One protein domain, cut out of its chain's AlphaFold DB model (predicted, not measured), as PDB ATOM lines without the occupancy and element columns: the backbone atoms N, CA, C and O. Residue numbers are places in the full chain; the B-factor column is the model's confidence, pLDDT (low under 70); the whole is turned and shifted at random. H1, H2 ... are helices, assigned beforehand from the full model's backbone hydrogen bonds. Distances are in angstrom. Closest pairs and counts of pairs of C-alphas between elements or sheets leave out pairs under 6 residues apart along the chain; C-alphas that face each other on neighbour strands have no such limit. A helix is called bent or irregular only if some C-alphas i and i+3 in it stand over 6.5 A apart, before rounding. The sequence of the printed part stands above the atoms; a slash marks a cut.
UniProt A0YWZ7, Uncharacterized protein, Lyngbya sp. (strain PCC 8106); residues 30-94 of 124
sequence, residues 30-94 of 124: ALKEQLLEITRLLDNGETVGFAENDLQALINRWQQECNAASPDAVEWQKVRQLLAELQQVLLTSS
ATOM      1  N   ALA A  30       1.510  58.693 -22.213       91.75
ATOM      2  CA  ALA A  30       0.593  57.663 -22.692       91.75
ATOM      3  C   ALA A  30       0.473  56.452 -21.747       91.75
ATOM      4  O   ALA A  30      -0.545  55.774 -21.763       91.75
ATOM      5  N   LEU A  31       1.483  56.187 -20.909       85.06
ATOM      6  CA  LEU A  31       1.527  55.012 -20.027       85.06
ATOM      7  C   LEU A  31       1.116  55.319 -18.581       85.06
ATOM      8  O   LEU A  31       1.033  54.409 -17.757       85.06
ATOM      9  N   LYS A  32       0.873  56.594 -18.247       87.50
ATOM     10  CA  LYS A  32       0.637  57.047 -16.868       87.50
ATOM     11  C   LYS A  32      -0.521  56.307 -16.196       87.50
ATOM     12  O   LYS A  32      -0.385  55.874 -15.056       87.50
ATOM     13  N   GLU A  33      -1.663  56.222 -16.871       89.12
ATOM     14  CA  GLU A  33      -2.894  55.676 -16.287       89.12
ATOM     15  C   GLU A  33      -2.795  54.166 -16.087       89.12
ATOM     16  O   GLU A  33      -3.075  53.682 -14.993       89.12
ATOM     17  N   GLN A  34      -2.269  53.451 -17.085       87.69
ATOM     18  CA  GLN A  34      -2.028  52.009 -17.012       87.69
ATOM     19  C   GLN A  34      -1.060  51.651 -15.880       87.69
ATOM     20  O   GLN A  34      -1.325  50.751 -15.089       87.69
ATOM     21  N   LEU A  35       0.047  52.387 -15.742       90.56
ATOM     22  CA  LEU A  35       0.993  52.171 -14.644       90.56
ATOM     23  C   LEU A  35       0.360  52.433 -13.277       90.56
ATOM     24  O   LEU A  35       0.627  51.703 -12.324       90.56
ATOM     25  N   LEU A  36      -0.482  53.462 -13.164       90.62
ATOM     26  CA  LEU A  36      -1.176  53.764 -11.915       90.62
ATOM     27  C   LEU A  36      -2.169  52.658 -11.531       90.62
ATOM     28  O   LEU A  36      -2.304  52.336 -10.355       90.62
ATOM     29  N   GLU A  37      -2.857  52.078 -12.508       89.44
ATOM     30  CA  GLU A  37      -3.776  50.960 -12.296       89.44
ATOM     31  C   GLU A  37      -3.029  49.699 -11.851       89.44
ATOM     32  O   GLU A  37      -3.320  49.158 -10.786       89.44
ATOM     33  N   ILE A  38      -1.989  49.309 -12.592       89.31
ATOM     34  CA  ILE A  38      -1.138  48.155 -12.271       89.31
ATOM     35  C   ILE A  38      -0.550  48.289 -10.863       89.31
ATOM     36  O   ILE A  38      -0.617  47.363 -10.061       89.31
ATOM     37  N   THR A  39       0.003  49.456 -10.533       89.38
ATOM     38  CA  THR A  39       0.607  49.680  -9.212       89.38
ATOM     39  C   THR A  39      -0.414  49.611  -8.079       89.38
ATOM     40  O   THR A  39      -0.067  49.125  -7.008       89.38
ATOM     41  N   ARG A  40      -1.671  50.024  -8.293       89.19
ATOM     42  CA  ARG A  40      -2.751  49.875  -7.297       89.19
ATOM     43  C   ARG A  40      -3.144  48.425  -7.069       89.19
ATOM     44  O   ARG A  40      -3.296  48.024  -5.920       89.19
ATOM     45  N   LEU A  41      -3.286  47.656  -8.144       88.62
ATOM     46  CA  LEU A  41      -3.584  46.229  -8.058       88.62
ATOM     47  C   LEU A  41      -2.482  45.508  -7.265       88.62
ATOM     48  O   LEU A  41      -2.765  44.829  -6.279       88.62
ATOM     49  N   LEU A  42      -1.214  45.764  -7.603       87.69
ATOM     50  CA  LEU A  42      -0.075  45.211  -6.866       87.69
ATOM     51  C   LEU A  42      -0.054  45.660  -5.398       87.69
ATOM     52  O   LEU A  42       0.191  44.846  -4.510       87.69
ATOM     53  N   ASP A  43      -0.345  46.933  -5.119       88.75
ATOM     54  CA  ASP A  43      -0.383  47.457  -3.751       88.75
ATOM     55  C   ASP A  43      -1.494  46.806  -2.907       88.75
ATOM     56  O   ASP A  43      -1.316  46.588  -1.706       88.75
ATOM     57  N   ASN A  44      -2.604  46.402  -3.529       87.56
ATOM     58  CA  ASN A  44      -3.669  45.629  -2.889       87.56
ATOM     59  C   ASN A  44      -3.320  44.147  -2.668       87.56
ATOM     60  O   ASN A  44      -4.031  43.474  -1.916       87.56
ATOM     61  N   GLY A  45      -2.221  43.655  -3.246       83.06
ATOM     62  CA  GLY A  45      -1.870  42.234  -3.265       83.06
ATOM     63  C   GLY A  45      -2.611  41.446  -4.348       83.06
ATOM     64  O   GLY A  45      -2.686  40.222  -4.266       83.06
ATOM     65  N   GLU A  46      -3.177  42.135  -5.340       81.88
ATOM     66  CA  GLU A  46      -3.812  41.514  -6.495       81.88
ATOM     67  C   GLU A  46      -2.742  41.120  -7.516       81.88
ATOM     68  O   GLU A  46      -1.780  41.850  -7.776       81.88
ATOM     69  N   THR A  47      -2.904  39.942  -8.110       76.06
ATOM     70  CA  THR A  47      -2.031  39.490  -9.187       76.06
ATOM     71  C   THR A  47      -2.363  40.277 -10.442       76.06
ATOM     72  O   THR A  47      -3.413  40.073 -11.053       76.06
ATOM     73  N   VAL A  48      -1.459  41.161 -10.854       71.25
ATOM     74  CA  VAL A  48      -1.537  41.769 -12.180       71.25
ATOM     75  C   VAL A  48      -1.038  40.742 -13.175       71.25
ATOM     76  O   VAL A  48       0.162  40.606 -13.410       71.25
ATOM     77  N   GLY A  49      -1.982  40.013 -13.760       60.50
ATOM     78  CA  GLY A  49      -1.731  39.387 -15.037       60.50
ATOM     79  C   GLY A  49      -1.457  40.507 -16.032       60.50
ATOM     80  O   GLY A  49      -2.379  41.167 -16.505       60.50
ATOM     81  N   PHE A  50      -0.192  40.699 -16.412       59.66
ATOM     82  CA  PHE A  50       0.031  40.959 -17.828       59.66
ATOM     83  C   PHE A  50      -0.707  39.835 -18.538       59.66
ATOM     84  O   PHE A  50      -0.711  38.719 -18.019       59.66
ATOM     85  N   ALA A  51      -1.369  40.103 -19.656       53.09
ATOM     86  CA  ALA A  51      -1.733  39.000 -20.517       53.09
ATOM     87  C   ALA A  51      -0.413  38.284 -20.865       53.09
ATOM     88  O   ALA A  51       0.238  38.596 -21.860       53.09
ATOM     89  N   GLU A  52       0.006  37.313 -20.040       51.19
ATOM     90  CA  GLU A  52       0.323  36.003 -20.547       51.19
ATOM     91  C   GLU A  52      -0.725  35.838 -21.624       51.19
ATOM     92  O   GLU A  52      -1.924  35.798 -21.345       51.19
ATOM     93  N   ASN A  53      -0.293  35.969 -22.878       56.78
ATOM     94  CA  ASN A  53      -1.021  35.361 -23.965       56.78
ATOM     95  C   ASN A  53      -1.261  33.966 -23.435       56.78
ATOM     96  O   ASN A  53      -0.270  33.240 -23.381       56.78
ATOM     97  N   ASP A  54      -2.467  33.717 -22.897       69.12
ATOM     98  CA  ASP A  54      -2.766  32.599 -22.005       69.12
ATOM     99  C   ASP A  54      -2.051  31.434 -22.651       69.12
ATOM    100  O   ASP A  54      -2.371  31.113 -23.800       69.12
ATOM    101  N   LEU A  55      -0.946  30.953 -22.070       68.25
ATOM    102  CA  LEU A  55      -0.031  30.115 -22.856       68.25
ATOM    103  C   LEU A  55      -0.811  28.891 -23.358       68.25
ATOM    104  O   LEU A  55      -0.645  28.433 -24.486       68.25
ATOM    105  N   GLN A  56      -1.817  28.518 -22.568       68.44
ATOM    106  CA  GLN A  56      -2.908  27.632 -22.908       68.44
ATOM    107  C   GLN A  56      -3.785  28.068 -24.100       68.44
ATOM    108  O   GLN A  56      -4.025  27.259 -24.990       68.44
ATOM    109  N   ALA A  57      -4.271  29.308 -24.169       76.25
ATOM    110  CA  ALA A  57      -4.996  29.839 -25.327       76.25
ATOM    111  C   ALA A  57      -4.132  29.871 -26.600       76.25
ATOM    112  O   ALA A  57      -4.632  29.573 -27.688       76.25
ATOM    113  N   LEU A  58      -2.837  30.177 -26.479       77.50
ATOM    114  CA  LEU A  58      -1.899  30.146 -27.603       77.50
ATOM    115  C   LEU A  58      -1.665  28.711 -28.097       77.50
ATOM    116  O   LEU A  58      -1.754  28.471 -29.303       77.50
ATOM    117  N   ILE A  59      -1.457  27.764 -27.175       76.69
ATOM    118  CA  ILE A  59      -1.382  26.324 -27.464       76.69
ATOM    119  C   ILE A  59      -2.663  25.849 -28.158       76.69
ATOM    120  O   ILE A  59      -2.589  25.200 -29.199       76.69
ATOM    121  N   ASN A  60      -3.835  26.213 -27.633       79.50
ATOM    122  CA  ASN A  60      -5.125  25.786 -28.177       79.50
ATOM    123  C   ASN A  60      -5.336  26.293 -29.609       79.50
ATOM    124  O   ASN A  60      -5.776  25.535 -30.473       79.50
ATOM    125  N   ARG A  61      -4.978  27.552 -29.886       82.19
ATOM    126  CA  ARG A  61      -5.031  28.122 -31.239       82.19
ATOM    127  C   ARG A  61      -4.114  27.369 -32.205       82.19
ATOM    128  O   ARG A  61      -4.549  26.975 -33.281       82.19
ATOM    129  N   TRP A  62      -2.865  27.116 -31.819       80.56
ATOM    130  CA  TRP A  62      -1.917  26.395 -32.678       80.56
ATOM    131  C   TRP A  62      -2.298  24.929 -32.878       80.56
ATOM    132  O   TRP A  62      -2.057  24.364 -33.945       80.56
ATOM    133  N   GLN A  63      -2.960  24.317 -31.899       80.75
ATOM    134  CA  GLN A  63      -3.500  22.971 -32.035       80.75
ATOM    135  C   GLN A  63      -4.667  22.923 -33.035       80.75
ATOM    136  O   GLN A  63      -4.764  21.972 -33.810       80.75
ATOM    137  N   GLN A  64      -5.513  23.958 -33.082       82.44
ATOM    138  CA  GLN A  64      -6.560  24.089 -34.105       82.44
ATOM    139  C   GLN A  64      -5.967  24.238 -35.511       82.44
ATOM    140  O   GLN A  64      -6.416  23.555 -36.429       82.44
ATOM    141  N   GLU A  65      -4.924  25.055 -35.671       81.69
ATOM    142  CA  GLU A  65      -4.212  25.208 -36.949       81.69
ATOM    143  C   GLU A  65      -3.543  23.895 -37.393       81.69
ATOM    144  O   GLU A  65      -3.674  23.493 -38.549       81.69
ATOM    145  N   CYS A  66      -2.926  23.156 -36.462       76.06
ATOM    146  CA  CYS A  66      -2.379  21.824 -36.736       76.06
ATOM    147  C   CYS A  66      -3.459  20.819 -37.169       76.06
ATOM    148  O   CYS A  66      -3.200  19.971 -38.018       76.06
ATOM    149  N   ASN A  67      -4.658  20.878 -36.584       77.06
ATOM    150  CA  ASN A  67      -5.760  19.969 -36.916       77.06
ATOM    151  C   ASN A  67      -6.451  20.325 -38.240       77.06
ATOM    152  O   ASN A  67      -7.001  19.439 -38.890       77.06
ATOM    153  N   ALA A  68      -6.427  21.600 -38.636       79.56
ATOM    154  CA  ALA A  68      -6.927  22.061 -39.929       79.56
ATOM    155  C   ALA A  68      -5.945  21.773 -41.083       79.56
ATOM    156  O   ALA A  68      -6.356  21.700 -42.241       79.56
ATOM    157  N   ALA A  69      -4.654  21.611 -40.779       73.25
ATOM    158  CA  ALA A  69      -3.636  21.246 -41.756       73.25
ATOM    159  C   ALA A  69      -3.729  19.763 -42.168       73.25
ATOM    160  O   ALA A  69      -4.075  18.890 -41.372       73.25
ATOM    161  N   SER A  70      -3.368  19.476 -43.425       69.19
ATOM    162  CA  SER A  70      -3.300  18.108 -43.956       69.19
ATOM    163  C   SER A  70      -2.354  17.234 -43.109       69.19
ATOM    164  O   SER A  70      -1.261  17.695 -42.768       69.19
ATOM    165  N   PRO A  71      -2.734  15.985 -42.773       66.94
ATOM    166  CA  PRO A  71      -1.977  15.123 -41.860       66.94
ATOM    167  C   PRO A  71      -0.550  14.788 -42.329       66.94
ATOM    168  O   PRO A  71       0.303  14.532 -41.486       66.94
ATOM    169  N   ASP A  72      -0.271  14.869 -43.635       65.75
ATOM    170  CA  ASP A  72       1.048  14.582 -44.228       65.75
ATOM    171  C   ASP A  72       1.953  15.819 -44.374       65.75
ATOM    172  O   ASP A  72       3.031  15.761 -44.971       65.75
ATOM    173  N   ALA A  73       1.538  16.972 -43.846       68.12
ATOM    174  CA  ALA A  73       2.352  18.176 -43.895       68.12
ATOM    175  C   ALA A  73       3.525  18.076 -42.900       68.12
ATOM    176  O   ALA A  73       3.408  18.443 -41.729       68.12
ATOM    177  N   VAL A  74       4.676  17.612 -43.399       71.81
ATOM    178  CA  VAL A  74       5.955  17.476 -42.667       71.81
ATOM    179  C   VAL A  74       6.348  18.770 -41.937       71.81
ATOM    180  O   VAL A  74       6.910  18.730 -40.843       71.81
ATOM    181  N   GLU A  75       5.976  19.924 -42.495       72.75
ATOM    182  CA  GLU A  75       6.199  21.253 -41.910       72.75
ATOM    183  C   GLU A  75       5.566  21.412 -40.514       72.75
ATOM    184  O   GLU A  75       6.141  22.048 -39.630       72.75
ATOM    185  N   TRP A  76       4.422  20.765 -40.263       76.25
ATOM    186  CA  TRP A  76       3.718  20.838 -38.978       76.25
ATOM    187  C   TRP A  76       4.186  19.791 -37.967       76.25
ATOM    188  O   TRP A  76       3.845  19.876 -36.788       76.25
ATOM    189  N   GLN A  77       4.995  18.816 -38.382       76.62
ATOM    190  CA  GLN A  77       5.448  17.738 -37.502       76.62
ATOM    191  C   GLN A  77       6.351  18.260 -36.375       76.62
ATOM    192  O   GLN A  77       6.205  17.857 -35.221       76.62
ATOM    193  N   LYS A  78       7.221  19.230 -36.682       79.81
ATOM    194  CA  LYS A  78       8.061  19.912 -35.681       79.81
ATOM    195  C   LYS A  78       7.231  20.749 -34.707       79.81
ATOM    196  O   LYS A  78       7.523  20.774 -33.518       79.81
ATOM    197  N   VAL A  79       6.175  21.397 -35.200       80.62
ATOM    198  CA  VAL A  79       5.261  22.199 -34.371       80.62
ATOM    199  C   VAL A  79       4.472  21.302 -33.417       80.62
ATOM    200  O   VAL A  79       4.366  21.612 -32.236       80.62
ATOM    201  N   ARG A  80       3.985  20.147 -33.891       81.00
ATOM    202  CA  ARG A  80       3.312  19.139 -33.052       81.00
ATOM    203  C   ARG A  80       4.224  18.614 -31.940       81.00
ATOM    204  O   ARG A  80       3.774  18.494 -30.805       81.00
ATOM    205  N   GLN A  81       5.490  18.343 -32.259       84.69
ATOM    206  CA  GLN A  81       6.491  17.918 -31.279       84.69
ATOM    207  C   GLN A  81       6.711  18.992 -30.204       84.69
ATOM    208  O   GLN A  81       6.631  18.705 -29.013       84.69
ATOM    209  N   LEU A  82       6.899  20.244 -30.624       84.81
ATOM    210  CA  LEU A  82       7.102  21.369 -29.713       84.81
ATOM    211  C   LEU A  82       5.872  21.628 -28.824       84.81
ATOM    212  O   LEU A  82       6.016  21.899 -27.634       84.81
ATOM    213  N   LEU A  83       4.655  21.487 -29.362       83.25
ATOM    214  CA  LEU A  83       3.420  21.573 -28.575       83.25
ATOM    215  C   LEU A  83       3.340  20.481 -27.497       83.25
ATOM    216  O   LEU A  83       2.930  20.771 -26.373       83.25
ATOM    217  N   ALA A  84       3.752  19.250 -27.811       84.00
ATOM    218  CA  ALA A  84       3.766  18.150 -26.847       84.00
ATOM    219  C   ALA A  84       4.784  18.384 -25.717       84.00
ATOM    220  O   ALA A  84       4.477  18.143 -24.549       84.00
ATOM    221  N   GLU A  85       5.968  18.906 -26.042       86.00
ATOM    222  CA  GLU A  85       6.995  19.260 -25.052       86.00
ATOM    223  C   GLU A  85       6.516  20.369 -24.108       86.00
ATOM    224  O   GLU A  85       6.647  20.244 -22.889       86.00
ATOM    225  N   LEU A  86       5.886  21.419 -24.644       82.25
ATOM    226  CA  LEU A  86       5.318  22.496 -23.827       82.25
ATOM    227  C   LEU A  86       4.223  21.983 -22.880       82.25
ATOM    228  O   LEU A  86       4.197  22.365 -21.710       82.25
ATOM    229  N   GLN A  87       3.355  21.082 -23.350       81.31
ATOM    230  CA  GLN A  87       2.343  20.449 -22.498       81.31
ATOM    231  C   GLN A  87       2.980  19.628 -21.366       81.31
ATOM    232  O   GLN A  87       2.511  19.693 -20.229       81.31
ATOM    233  N   GLN A  88       4.068  18.901 -21.638       84.38
ATOM    234  CA  GLN A  88       4.784  18.144 -20.608       84.38
ATOM    235  C   GLN A  88       5.418  19.046 -19.546       84.38
ATOM    236  O   GLN A  88       5.296  18.744 -18.362       84.38
ATOM    237  N   VAL A  89       6.045  20.157 -19.939       82.75
ATOM    238  CA  VAL A  89       6.666  21.104 -18.994       82.75
ATOM    239  C   VAL A  89       5.629  21.746 -18.065       82.75
ATOM    240  O   VAL A  89       5.880  21.931 -16.871       82.75
ATOM    241  N   LEU A  90       4.435  22.054 -18.576       76.75
ATOM    242  CA  LEU A  90       3.330  22.551 -17.748       76.75
ATOM    243  C   LEU A  90       2.855  21.505 -16.727       76.75
ATOM    244  O   LEU A  90       2.623  21.822 -15.563       76.75
ATOM    245  N   LEU A  91       2.748  20.242 -17.146       79.06
ATOM    246  CA  LEU A  91       2.358  19.138 -16.266       79.06
ATOM    247  C   LEU A  91       3.398  18.880 -15.166       79.06
ATOM    248  O   LEU A  91       3.027  18.661 -14.012       79.06
ATOM    249  N   THR A  92       4.691  18.917 -15.495       77.12
ATOM    250  CA  THR A  92       5.769  18.656 -14.529       77.12
ATOM    251  C   THR A  92       5.951  19.803 -13.537       77.12
ATOM    252  O   THR A  92       6.038  19.552 -12.336       77.12
ATOM    253  N   SER A  93       5.912  21.057 -13.994       66.94
ATOM    254  CA  SER A  93       5.996  22.237 -13.112       66.94
ATOM    255  C   SER A  93       4.830  22.333 -12.116       66.94
ATOM    256  O   SER A  93       5.012  22.769 -10.974       66.94
ATOM    257  N   SER A  94       3.641  21.846 -12.489       58.69
ATOM    258  CA  SER A  94       2.497  21.770 -11.573       58.69
ATOM    259  C   SER A  94       2.693  20.765 -10.428       58.69
ATOM    260  O   SER A  94       2.082  20.938  -9.372       58.69
TER     261      SER A  94
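What this domain is: This is residues 30 to 94 of the 124 residues of an uncharacterized protein of Lyngbya sp. (strain PCC 8106) (UniProt A0YWZ7). Two helices, H3 and the shorter H2, fold back on each other as a helical hairpin that opens like a narrow V, and a third helix, H1, lies well away from it at the far end of a strung-out link, residues 45 to 54. H2 and H3 meet near the turn between them and spread from there, while H1 touches no helix. The printed part has 65 residues with three named helices, in the order H1, H2, H3 along the chain, and no named strand; the class is all helix. The whole is extended, with a radius of gyration of the C-alphas of 17.9 A, and its outline is flat, spanning 51 by 31 by 13 A along the three main axes.

How they stand to each other: The longest helix is H3, residues 74 to 94, and it touches H2, residues 55 to 68, with 5 pairs of C-alphas within 8 A. H3 touches H2 with its residues 76 to 83 alone. The closest C-alphas of the two helices are those of Cys 66 and Trp 76, 6.6 A apart. Their lines stand at a shallow tilt of 29 degrees, and they run opposite ways. Their centres are 11.2 A apart. H2 and H3 form a helical hairpin, two helices that follow each other in the chain, touch and run opposite ways, and the link between them, 5 residues, is tight. H1, residues 30 to 44, is apart from H3, with no C-alpha of the one within 8 A of the other. By the same test H1 is apart from H2, although the two follow each other in the chain. The link from H1 to H2 has 10 residues and is short. In H2 every pair of O i and N i+4 is within hydrogen-bond range; in H1 10 of 11 such pairs are, and in H3 15 of 17.

Where its parts are: H3 has 21 residues, from Val 74 to Ser 94, and measures 31.6 A from its first to its last C-alpha. C-alpha 74 is at (5.955, 17.476, -42.667) and C-alpha 94, the last printed, is at (2.497, 21.770, -11.573). H3 is irregular, but only just: C-alphas 75 and 78 are 6.6 A apart. H2 has 14 residues, from Leu 55 to Ala 68, and measures 20.1 A from first to last C-alpha. H1 has 15 residues, from Ala 30 to Asn 44, and measures 23.6 A; C-alpha 30 is at (0.593, 57.663, -22.692). H1 is irregular too, with C-alphas 30 and 33 at 7.6 A from each other.

The domain as a whole: The two C-alphas farthest apart are those of Asp 43 and Asp 72, 52.2 A. The C-alphas of Ala 30 and Ser 94, the first and last printed residues, are 37.6 A apart. Two stretches stand free: residues 30 to 36, which belong to H1, and residues 68 to 75. Without them the body has 50 residues, spans 45 by 24 by 12 A and has a radius of gyration of 15.4 A. The printed part has no cut, and no link is long. In the full chain of 124 residues the printed part begins at residue 30 and ends at residue 94. The mean pLDDT of the printed part is 78.1, and that of H1 is 89, of H2 78 and of H3 79. The model's confidence is low, under 70, at 14 residues: 49 to 56, 70 to 73 and 93 to 94.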